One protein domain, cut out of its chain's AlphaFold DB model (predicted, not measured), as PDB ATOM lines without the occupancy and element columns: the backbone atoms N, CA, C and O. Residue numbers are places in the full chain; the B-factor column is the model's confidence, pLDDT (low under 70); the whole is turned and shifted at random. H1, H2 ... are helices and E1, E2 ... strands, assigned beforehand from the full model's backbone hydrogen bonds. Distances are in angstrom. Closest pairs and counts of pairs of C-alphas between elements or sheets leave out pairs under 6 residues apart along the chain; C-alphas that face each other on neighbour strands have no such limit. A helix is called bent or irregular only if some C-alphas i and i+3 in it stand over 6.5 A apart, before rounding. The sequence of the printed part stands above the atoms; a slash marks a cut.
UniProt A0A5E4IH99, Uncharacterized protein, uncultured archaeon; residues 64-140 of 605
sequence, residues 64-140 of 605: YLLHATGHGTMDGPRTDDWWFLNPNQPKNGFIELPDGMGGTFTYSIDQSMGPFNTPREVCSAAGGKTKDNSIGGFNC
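What this domain is: This is residues 64 to 140 of the 605 residues of an uncharacterized protein of uncultured archaeon (UniProt A0A5E4IH99). You are looking at a twisted sheet of four strands, three of them, E1, E2 and E4, bent and the short E3 at one edge, with the short helix H1 over it near one end and the turn of the E1-E2 hairpin at the far end. After H1 a tail of loops, residues 127 to 140, finishes the printed part. There are 77 residues, with E1, E2, E3, E4 and H1 in that order, mostly strand; the sheet runs E2, E1, E4, E3, antiparallel throughout. The whole is compact, with a radius of gyration of the C-alphas of 12.7 A, and elongated, spanning 36 by 23 by 22 A.

Where its parts are: Find C-alpha 64 at (210.074, 124.948, 196.855); from there E1 runs 23.4 A to residue 73, bending by 71 degrees at residue 69. E2, residues 76 to 86, covers 23.6 A and bends by 90 degrees at residue 83. E3 is residues 94 to 98. E4, residues 104 to 116, covers 24.4 A and bends by 98 degrees at residue 110. H1, residues 119 to 126, ends at C-alpha 126 (206.506, 135.159, 197.784).

How they stand to each other: Look first at the hairpin E1 and E2, where N 66 and O 84 are 2.9 A apart. Between E1 and E4, N 65 and O 113 are 2.8 A apart. In the hairpin E3 and E4, N 95 and O 107 are 3.0 A apart. H1 is on the sheet, 8.6 A high, across the strands at 63 degrees to E1 on the local plane; the closest C-alphas of H1 and E4 are Val 122 and Phe 116, 6.2 A. In H1 every O i to N i+4 pair is within hydrogen-bond range.

The domain as a whole: The C-alphas farthest apart, Asp 75 and Arg 120, are 37.7 A apart. The printed part has no cut, no link between named elements is long, and no printed residue is under 70 in pLDDT.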
ATOM      1  N   TYR A  64     210.334 124.151 198.050       97.62
ATOM      2  CA  TYR A  64     210.074 124.948 196.855       97.62
ATOM      3  C   TYR A  64     208.710 125.621 196.960       97.62
ATOM      4  O   TYR A  64     207.725 124.981 197.318       97.62
ATOM      5  N   LEU A  65     208.644 126.901 196.600       97.25
ATOM      6  CA  LEU A  65     207.401 127.654 196.453       97.25
ATOM      7  C   LEU A  65     206.888 127.498 195.020       97.25
ATOM      8  O   LEU A  65     207.529 127.964 194.075       97.25
ATOM      9  N   LEU A  66     205.748 126.829 194.867       97.19
ATOM     10  CA  LEU A  66     205.176 126.419 193.586       97.19
ATOM     11  C   LEU A  66     203.837 127.112 193.342       97.19
ATOM     12  O   LEU A  66     203.033 127.236 194.267       97.19
ATOM     13  N   HIS A  67     203.591 127.533 192.102       97.19
ATOM     14  CA  HIS A  67     202.303 128.070 191.664       97.19
ATOM     15  C   HIS A  67     201.539 127.018 190.858       97.19
ATOM     16  O   HIS A  67     201.980 126.618 189.781       97.19
ATOM     17  N   ALA A  68     200.408 126.551 191.389       97.44
ATOM     18  CA  ALA A  68     199.521 125.625 190.696       97.44
ATOM     19  C   ALA A  68     198.580 126.387 189.760       97.44
ATOM     20  O   ALA A  68     197.827 127.253 190.200       97.44
ATOM     21  N   THR A  69     198.581 125.998 188.484       97.88
ATOM     22  CA  THR A  69     197.671 126.520 187.444       97.88
ATOM     23  C   THR A  69     196.539 125.553 187.098       97.88
ATOM     24  O   THR A  69     195.554 125.918 186.451       97.88
ATOM     25  N   GLY A  70     196.651 124.301 187.537       96.94
ATOM     26  CA  GLY A  70     195.593 123.309 187.433       96.94
ATOM     27  C   GLY A  70     196.014 121.946 187.953       96.94
ATOM     28  O   GLY A  70     197.196 121.711 188.199       96.94
ATOM     29  N   HIS A  71     195.054 121.035 188.050       96.94
ATOM     30  CA  HIS A  71     195.290 119.631 188.371       96.94
ATOM     31  C   HIS A  71     194.350 118.706 187.603       96.94
ATOM     32  O   HIS A  71     193.273 119.103 187.146       96.94
ATOM     33  N   GLY A  72     194.759 117.449 187.447       91.12
ATOM     34  CA  GLY A  72     193.896 116.397 186.915       91.12
ATOM     35  C   GLY A  72     192.902 115.898 187.966       91.12
ATOM     36  O   GLY A  72     193.288 115.604 189.092       91.12
ATOM     37  N   THR A  73     191.631 115.752 187.593       89.31
ATOM     38  CA  THR A  73     190.627 115.010 188.376       89.31
ATOM     39  C   THR A  73     190.027 113.890 187.533       89.31
ATOM     40  O   THR A  73     190.196 113.872 186.312       89.31
ATOM     41  N   MET A  74     189.276 112.975 188.156       86.44
ATOM     42  CA  MET A  74     188.542 111.939 187.414       86.44
ATOM     43  C   MET A  74     187.487 112.516 186.452       86.44
ATOM     44  O   MET A  74     187.153 111.870 185.463       86.44
ATOM     45  N   ASP A  75     187.032 113.752 186.682       92.75
ATOM     46  CA  ASP A  75     186.082 114.464 185.816       92.75
ATOM     47  C   ASP A  75     186.775 115.342 184.751       92.75
ATOM     48  O   ASP A  75     186.115 116.097 184.035       92.75
ATOM     49  N   GLY A  76     188.106 115.267 184.647       92.31
ATOM     50  CA  GLY A  76     188.923 116.075 183.740       92.31
ATOM     51  C   GLY A  76     189.771 117.141 184.448       92.31
ATOM     52  O   GLY A  76     189.827 117.194 185.681       92.31
ATOM     53  N   PRO A  77     190.490 117.981 183.682       93.94
ATOM     54  CA  PRO A  77     191.371 118.999 184.242       93.94
ATOM     55  C   PRO A  77     190.573 120.103 184.946       93.94
ATOM     56  O   PRO A  77     189.573 120.603 184.427       93.94
ATOM     57  N   ARG A  78     191.045 120.511 186.120       96.88
ATOM     58  CA  ARG A  78     190.568 121.674 186.872       96.88
ATOM     59  C   ARG A  78     191.626 122.768 186.817       96.88
ATOM     60  O   ARG A  78     192.815 122.474 186.856       96.88
ATOM     61  N   THR A  79     191.191 124.019 186.706       97.06
ATOM     62  CA  THR A  79     192.073 125.189 186.806       97.06
ATOM     63  C   THR A  79     192.268 125.555 188.269       97.06
ATOM     64  O   THR A  79     191.298 125.594 189.024       97.06
ATOM     65  N   ASP A  80     193.506 125.872 188.620       96.25
ATOM     66  CA  ASP A  80     193.926 126.343 189.932       96.25
ATOM     67  C   ASP A  80     194.603 127.712 189.801       96.25
ATOM     68  O   ASP A  80     195.042 128.099 188.720       96.25
ATOM     69  N   ASP A  81     194.656 128.452 190.904       95.50
ATOM     70  CA  ASP A  81     195.375 129.726 191.016       95.50
ATOM     71  C   ASP A  81     195.780 129.924 192.482       95.50
ATOM     72  O   ASP A  81     195.184 130.712 193.225       95.50
ATOM     73  N   TRP A  82     196.714 129.090 192.945       95.00
ATOM     74  CA  TRP A  82     197.195 129.130 194.325       95.00
ATOM     75  C   TRP A  82     198.656 128.697 194.443       95.00
ATOM     76  O   TRP A  82     199.217 128.023 193.579       95.00
ATOM     77  N   TRP A  83     199.280 129.126 195.538       95.31
ATOM     78  CA  TRP A  83     200.682 128.875 195.842       95.31
ATOM     79  C   TRP A  83     200.818 127.891 197.000       95.31
ATOM     80  O   TRP A  83     200.079 127.982 197.981       95.31
ATOM     81  N   PHE A  84     201.795 126.992 196.920       96.06
ATOM     82  CA  PHE A  84     202.066 126.012 197.971       96.06
ATOM     83  C   PHE A  84     203.544 125.665 198.088       96.06
ATOM     84  O   PHE A  84     204.343 125.991 197.209       96.06
ATOM     85  N   LEU A  85     203.899 125.017 199.199       96.56
ATOM     86  CA  LEU A  85     205.239 124.494 199.431       96.56
ATOM     87  C   LEU A  85     205.319 123.004 199.128       96.56
ATOM     88  O   LEU A  85     204.407 122.247 199.465       96.56
ATOM     89  N   ASN A  86     206.431 122.585 198.531       96.81
ATOM     90  CA  ASN A  86     206.754 121.177 198.364       96.81
ATOM     91  C   ASN A  86     208.265 120.936 198.475       96.81
ATOM     92  O   ASN A  86     209.025 121.721 197.909       96.81
ATOM     93  N   PRO A  87     208.729 119.852 199.121       96.81
ATOM     94  CA  PRO A  87     210.155 119.525 199.155       96.81
ATOM     95  C   PRO A  87     210.718 119.112 197.785       96.81
ATOM     96  O   PRO A  87     211.924 119.196 197.564       96.81
ATOM     97  N   ASN A  88     209.865 118.678 196.853       95.50
ATOM     98  CA  ASN A  88     210.282 118.247 195.525       95.50
ATOM     99  C   ASN A  88     210.157 119.383 194.508       95.50
ATOM    100  O   ASN A  88     209.132 120.060 194.414       95.50
ATOM    101  N   GLN A  89     211.188 119.539 193.682       96.06
ATOM    102  CA  GLN A  89     211.141 120.428 192.528       96.06
ATOM    103  C   GLN A  89     210.193 119.857 191.453       96.06
ATOM    104  O   GLN A  89     210.239 118.651 191.188       96.06
ATOM    105  N   PRO A  90     209.357 120.682 190.792       96.62
ATOM    106  CA  PRO A  90     208.510 120.217 189.700       96.62
ATOM    107  C   PRO A  90     209.354 119.696 188.531       96.62
ATOM    108  O   PRO A  90     210.362 120.297 188.152       96.62
ATOM    109  N   LYS A  91     208.910 118.598 187.919       95.19
ATOM    110  CA  LYS A  91     209.531 117.978 186.744       95.19
ATOM    111  C   LYS A  91     208.696 118.308 185.512       95.19
ATOM    112  O   LYS A  91     207.507 118.014 185.468       95.19
ATOM    113  N   ASN A  92     209.312 118.930 184.505       95.81
ATOM    114  CA  ASN A  92     208.654 119.322 183.247       95.81
ATOM    115  C   ASN A  92     207.411 120.216 183.427       95.81
ATOM    116  O   ASN A  92     206.468 120.122 182.647       95.81
ATOM    117  N   GLY A  93     207.402 121.078 184.450       96.50
ATOM    118  CA  GLY A  93     206.243 121.924 184.759       96.50
ATOM    119  C   GLY A  93     205.090 121.169 185.420       96.50
ATOM    120  O   GLY A  93     203.969 121.659 185.419       96.50
ATOM    121  N   PHE A  94     205.343 119.985 185.983       96.88
ATOM    122  CA  PHE A  94     204.355 119.222 186.735       96.88
ATOM    123  C   PHE A  94     204.915 118.754 188.077       96.88
ATOM    124  O   PHE A  94     206.125 118.583 188.239       96.88
ATOM    125  N   ILE A  95     204.032 118.522 189.043       97.25
ATOM    126  CA  ILE A  95     204.368 117.842 190.294       97.25
ATOM    127  C   ILE A  95     203.267 116.858 190.673       97.25
ATOM    128  O   ILE A  95     202.084 117.145 190.500       97.25
ATOM    129  N   GLU A  96     203.663 115.690 191.166       96.44
ATOM    130  CA  GLU A  96     202.748 114.647 191.620       96.44
ATOM    131  C   GLU A  96     202.681 114.656 193.143       96.44
ATOM    132  O   GLU A  96     203.705 114.563 193.821       96.44
ATOM    133  N   LEU A  97     201.469 114.785 193.676       95.00
ATOM    134  CA  LEU A  97     201.197 114.743 195.107       95.00
ATOM    135  C   LEU A  97     200.364 113.501 195.424       95.00
ATOM    136  O   LEU A  97     199.443 113.202 194.666       95.00
ATOM    137  N   PRO A  98     200.635 112.780 196.521       93.12
ATOM    138  CA  PRO A  98     199.797 111.657 196.925       93.12
ATOM    139  C   PRO A  98     198.376 112.137 197.254       93.12
ATOM    140  O   PRO A  98     198.199 113.137 197.948       93.12
ATOM    141  N   ASP A  99     197.363 111.411 196.783       89.94
ATOM    142  CA  ASP A  99     195.945 111.745 197.010       89.94
ATOM    143  C   ASP A  99     195.386 111.225 198.352       89.94
ATOM    144  O   ASP A  99     194.232 111.480 198.694       89.94
ATOM    145  N   GLY A 100     196.193 110.477 199.114       89.19
ATOM    146  CA  GLY A 100     195.806 109.846 200.380       89.19
ATOM    147  C   GLY A 100     195.003 108.542 200.244       89.19
ATOM    148  O   GLY A 100     194.728 107.899 201.253       89.19
ATOM    149  N   MET A 101     194.664 108.117 199.025       89.50
ATOM    150  CA  MET A 101     193.933 106.880 198.707       89.50
ATOM    151  C   MET A 101     194.775 105.880 197.896       89.50
ATOM    152  O   MET A 101     194.257 104.876 197.410       89.50
ATOM    153  N   GLY A 102     196.082 106.132 197.780       89.38
ATOM    154  CA  GLY A 102     197.020 105.289 197.036       89.38
ATOM    155  C   GLY A 102     197.197 105.690 195.568       89.38
ATOM    156  O   GLY A 102     197.851 104.958 194.828       89.38
ATOM    157  N   GLY A 103     196.639 106.827 195.148       91.06
ATOM    158  CA  GLY A 103     196.884 107.465 193.860       91.06
ATOM    159  C   GLY A 103     197.709 108.750 193.986       91.06
ATOM    160  O   GLY A 103     198.246 109.089 195.048       91.06
ATOM    161  N   THR A 104     197.815 109.478 192.875       92.62
ATOM    162  CA  THR A 104     198.487 110.779 192.807       92.62
ATOM    163  C   THR A 104     197.627 111.806 192.073       92.62
ATOM    164  O   THR A 104     196.949 111.498 191.092       92.62
ATOM    165  N   PHE A 105     197.674 113.053 192.537       94.12
ATOM    166  CA  PHE A 105     197.228 114.219 191.788       94.12
ATOM    167  C   PHE A 105     198.423 114.848 191.083       94.12
ATOM    168  O   PHE A 105     199.405 115.226 191.724       94.12
ATOM    169  N   THR A 106     198.323 115.007 189.766       96.12
ATOM    170  CA  THR A 106     199.289 115.787 188.991       96.12
ATOM    171  C   THR A 106     198.830 117.238 188.929       96.12
ATOM    172  O   THR A 106     197.749 117.522 188.406       96.12
ATOM    173  N   TYR A 107     199.663 118.147 189.428       97.81
ATOM    174  CA  TYR A 107     199.478 119.592 189.329       97.81
ATOM    175  C   TYR A 107     200.354 120.169 188.217       97.81
ATOM    176  O   TYR A 107     201.536 119.843 188.127       97.81
ATOM    177  N   SER A 108     199.782 121.053 187.403       97.88
ATOM    178  CA  SER A 108     200.484 121.878 186.418       97.88
ATOM    179  C   SER A 108     201.083 123.104 187.103       97.88
ATOM    180  O   SER A 108     200.357 123.909 187.691       97.88
ATOM    181  N   ILE A 109     202.398 123.269 186.993       98.25
ATOM    182  CA  ILE A 109     203.194 124.313 187.638       98.25
ATOM    183  C   ILE A 109     203.827 125.212 186.574       98.25
ATOM    184  O   ILE A 109     204.636 124.754 185.768       98.25
ATOM    185  N   ASP A 110     203.495 126.502 186.586       97.75
ATOM    186  CA  ASP A 110     204.076 127.500 185.675       97.75
ATOM    187  C   ASP A 110     205.229 128.295 186.317       97.75
ATOM    188  O   ASP A 110     206.089 128.821 185.608       97.75
ATOM    189  N   GLN A 111     205.273 128.370 187.652       97.19
ATOM    190  CA  GLN A 111     206.321 129.047 188.415       97.19
ATOM    191  C   GLN A 111     206.801 128.193 189.589       97.19
ATOM    192  O   GLN A 111     206.015 127.591 190.319       97.19
ATOM    193  N   SER A 112     208.117 128.194 189.798       97.19
ATOM    194  CA  SER A 112     208.782 127.547 190.926       97.19
ATOM    195  C   SER A 112     209.927 128.425 191.417       97.19
ATOM    196  O   SER A 112     210.658 129.004 190.612       97.19
ATOM    197  N   MET A 113     210.072 128.540 192.735       97.31
ATOM    198  CA  MET A 113     211.166 129.249 193.394       97.31
ATOM    199  C   MET A 113     211.709 128.400 194.546       97.31
ATOM    200  O   MET A 113     210.952 127.664 195.175       97.31
ATOM    201  N   GLY A 114     213.003 128.517 194.835       95.38
ATOM    202  CA  GLY A 114     213.682 127.753 195.883       95.38
ATOM    203  C   GLY A 114     214.889 126.969 195.349       95.38
ATOM    204  O   GLY A 114     215.307 127.202 194.208       95.38
ATOM    205  N   PRO A 115     215.454 126.051 196.151       96.94
ATOM    206  CA  PRO A 115     214.964 125.631 197.468       96.94
ATOM    207  C   PRO A 115     215.152 126.701 198.562       96.94
ATOM    208  O   PRO A 115     216.108 127.473 198.522       96.94
ATOM    209  N   PHE A 116     214.247 126.726 199.539       97.25
ATOM    210  CA  PHE A 116     214.261 127.593 200.721       97.25
ATOM    211  C   PHE A 116     214.418 126.765 201.992       97.25
ATOM    212  O   PHE A 116     213.803 125.709 202.126       97.25
ATOM    213  N   ASN A 117     215.203 127.257 202.942       96.25
ATOM    214  CA  ASN A 117     215.486 126.565 204.194       96.25
ATOM    215  C   ASN A 117     214.617 127.050 205.353       96.25
ATOM    216  O   ASN A 117     214.469 126.308 206.316       96.25
ATOM    217  N   THR A 118     214.036 128.252 205.286       95.75
ATOM    218  CA  THR A 118     213.226 128.819 206.381       95.75
ATOM    219  C   THR A 118     211.913 129.442 205.885       95.75
ATOM    220  O   THR A 118     211.833 129.896 204.736       95.75
ATOM    221  N   PRO A 119     210.874 129.537 206.740       95.81
ATOM    222  CA  PRO A 119     209.644 130.265 206.417       95.81
ATOM    223  C   PRO A 119     209.879 131.728 206.007       95.81
ATOM    224  O   PRO A 119     209.190 132.242 205.122       95.81
ATOM    225  N   ARG A 120     210.878 132.402 206.595       94.81
ATOM    226  CA  ARG A 120     211.239 133.784 206.245       94.81
ATOM    227  C   ARG A 120     211.685 133.927 204.791       94.81
ATOM    228  O   ARG A 120     211.278 134.878 204.117       94.81
ATOM    229  N   GLU A 121     212.507 133.002 204.301       95.69
ATOM    230  CA  GLU A 121     212.963 133.001 202.907       95.69
ATOM    231  C   GLU A 121     211.783 132.821 201.945       95.69
ATOM    232  O   GLU A 121     211.660 133.572 200.974       95.69
ATOM    233  N   VAL A 122     210.859 131.907 202.270       95.88
ATOM    234  CA  VAL A 122     209.629 131.689 201.491       95.88
ATOM    235  C   VAL A 122     208.795 132.962 201.422       95.88
ATOM    236  O   VAL A 122     208.410 133.380 200.333       95.88
ATOM    237  N   CYS A 123     208.524 133.607 202.560       94.31
ATOM    238  CA  CYS A 123     207.713 134.824 202.586       94.31
ATOM    239  C   CYS A 123     208.375 135.992 201.847       94.31
ATOM    240  O   CYS A 123     207.689 136.762 201.168       94.31
ATOM    241  N   SER A 124     209.703 136.091 201.917       93.44
ATOM    242  CA  SER A 124     210.474 137.086 201.166       93.44
ATOM    243  C   SER A 124     210.375 136.854 199.654       93.44
ATOM    244  O   SER A 124     210.166 137.803 198.901       93.44
ATOM    245  N   ALA A 125     210.462 135.597 199.206       94.19
ATOM    246  CA  ALA A 125     210.335 135.230 197.794       94.19
ATOM    247  C   ALA A 125     208.895 135.324 197.270       94.19
ATOM    248  O   ALA A 125     208.669 135.673 196.109       94.19
ATOM    249  N   ALA A 126     207.911 135.044 198.128       93.31
ATOM    250  CA  ALA A 126     206.506 135.159 197.784       93.31
ATOM    251  C   ALA A 126     206.145 136.600 197.418       93.31
ATOM    252  O   ALA A 126     205.379 136.787 196.483       93.31
ATOM    253  N   GLY A 127     206.704 137.612 198.093       83.62
ATOM    254  CA  GLY A 127     206.701 139.007 197.624       83.62
ATOM    255  C   GLY A 127     205.329 139.576 197.225       83.62
ATOM    256  O   GLY A 127     205.250 140.395 196.313       83.62
ATOM    257  N   GLY A 128     204.238 139.110 197.846       83.19
ATOM    258  CA  GLY A 128     202.864 139.500 197.496       83.19
ATOM    259  C   GLY A 128     202.253 138.783 196.280       83.19
ATOM    260  O   GLY A 128     201.175 139.161 195.832       83.19
ATOM    261  N   LYS A 129     202.898 137.738 195.744       88.56
ATOM    262  CA  LYS A 129     202.369 136.872 194.670       88.56
ATOM    263  C   LYS A 129     201.131 136.079 195.099       88.56
ATOM    264  O   LYS A 129     200.339 135.667 194.259       88.56
ATOM    265  N   THR A 130     200.956 135.870 196.399       86.38
ATOM    266  CA  THR A 130     199.777 135.227 196.988       86.38
ATOM    267  C   THR A 130     198.710 136.268 197.307       86.38
ATOM    268  O   THR A 130     199.000 137.217 198.035       86.38
ATOM    269  N   LYS A 131     197.469 136.070 196.845       84.31
ATOM    270  CA  LYS A 131     196.364 137.028 197.058       84.31
ATOM    271  C   LYS A 131     196.134 137.373 198.538       84.31
ATOM    272  O   LYS A 131     195.904 138.535 198.859       84.31
ATOM    273  N   ASP A 132     196.299 136.394 199.432       86.56
ATOM    274  CA  ASP A 132     195.985 136.563 200.857       86.56
ATOM    275  C   ASP A 132     197.205 136.589 201.787       86.56
ATOM    276  O   ASP A 132     197.040 136.829 202.985       86.56
ATOM    277  N   ASN A 133     198.420 136.419 201.247       85.56
ATOM    278  CA  ASN A 133     199.667 136.165 201.990       85.56
ATOM    279  C   ASN A 133     199.714 134.828 202.751       85.56
ATOM    280  O   ASN A 133     200.631 134.620 203.538       85.56
ATOM    281  N   SER A 134     198.776 133.908 202.505       87.50
ATOM    282  CA  SER A 134     198.800 132.556 203.079       87.50
ATOM    283  C   SER A 134     199.489 131.562 202.142       87.50
ATOM    284  O   SER A 134     199.166 131.508 200.954       87.50
ATOM    285  N   ILE A 135     200.436 130.784 202.679       89.94
ATOM    286  CA  ILE A 135     201.169 129.722 201.980       89.94
ATOM    287  C   ILE A 135     201.291 128.530 202.932       89.94
ATOM    288  O   ILE A 135     201.897 128.654 203.991       89.94
ATOM    289  N   GLY A 136     200.740 127.372 202.559       76.19
ATOM    290  CA  GLY A 136     201.087 126.086 203.186       76.19
ATOM    291  C   GLY A 136     200.988 126.026 204.718       76.19
ATOM    292  O   GLY A 136     201.794 125.347 205.343       76.19
ATOM    293  N   GLY A 137     200.034 126.738 205.327       79.62
ATOM    294  CA  GLY A 137     199.821 126.726 206.780       79.62
ATOM    295  C   GLY A 137     200.441 127.891 207.559       79.62
ATOM    296  O   GLY A 137     200.226 127.969 208.764       79.62
ATOM    297  N   PHE A 138     201.134 128.830 206.907       85.81
ATOM    298  CA  PHE A 138     201.556 130.088 207.534       85.81
ATOM    299  C   PHE A 138     201.126 131.313 206.721       85.81
ATOM    300  O   PHE A 138     200.864 131.241 205.518       85.81
ATOM    301  N   ASN A 139     201.000 132.454 207.399       90.56
ATOM    302  CA  ASN A 139     200.573 133.718 206.809       90.56
ATOM    303  C   ASN A 139     201.719 134.729 206.882       90.56
ATOM    304  O   ASN A 139     202.107 135.172 207.957       90.56
ATOM    305  N   CYS A 140     202.247 135.131 205.729       91.69
ATOM    306  CA  CYS A 140     203.379 136.048 205.630       91.69
ATOM    307  C   CYS A 140     203.084 137.459 206.168       91.69
ATOM    308  O   CYS A 140     204.017 138.238 206.351       91.69
TER     309      CYS A 140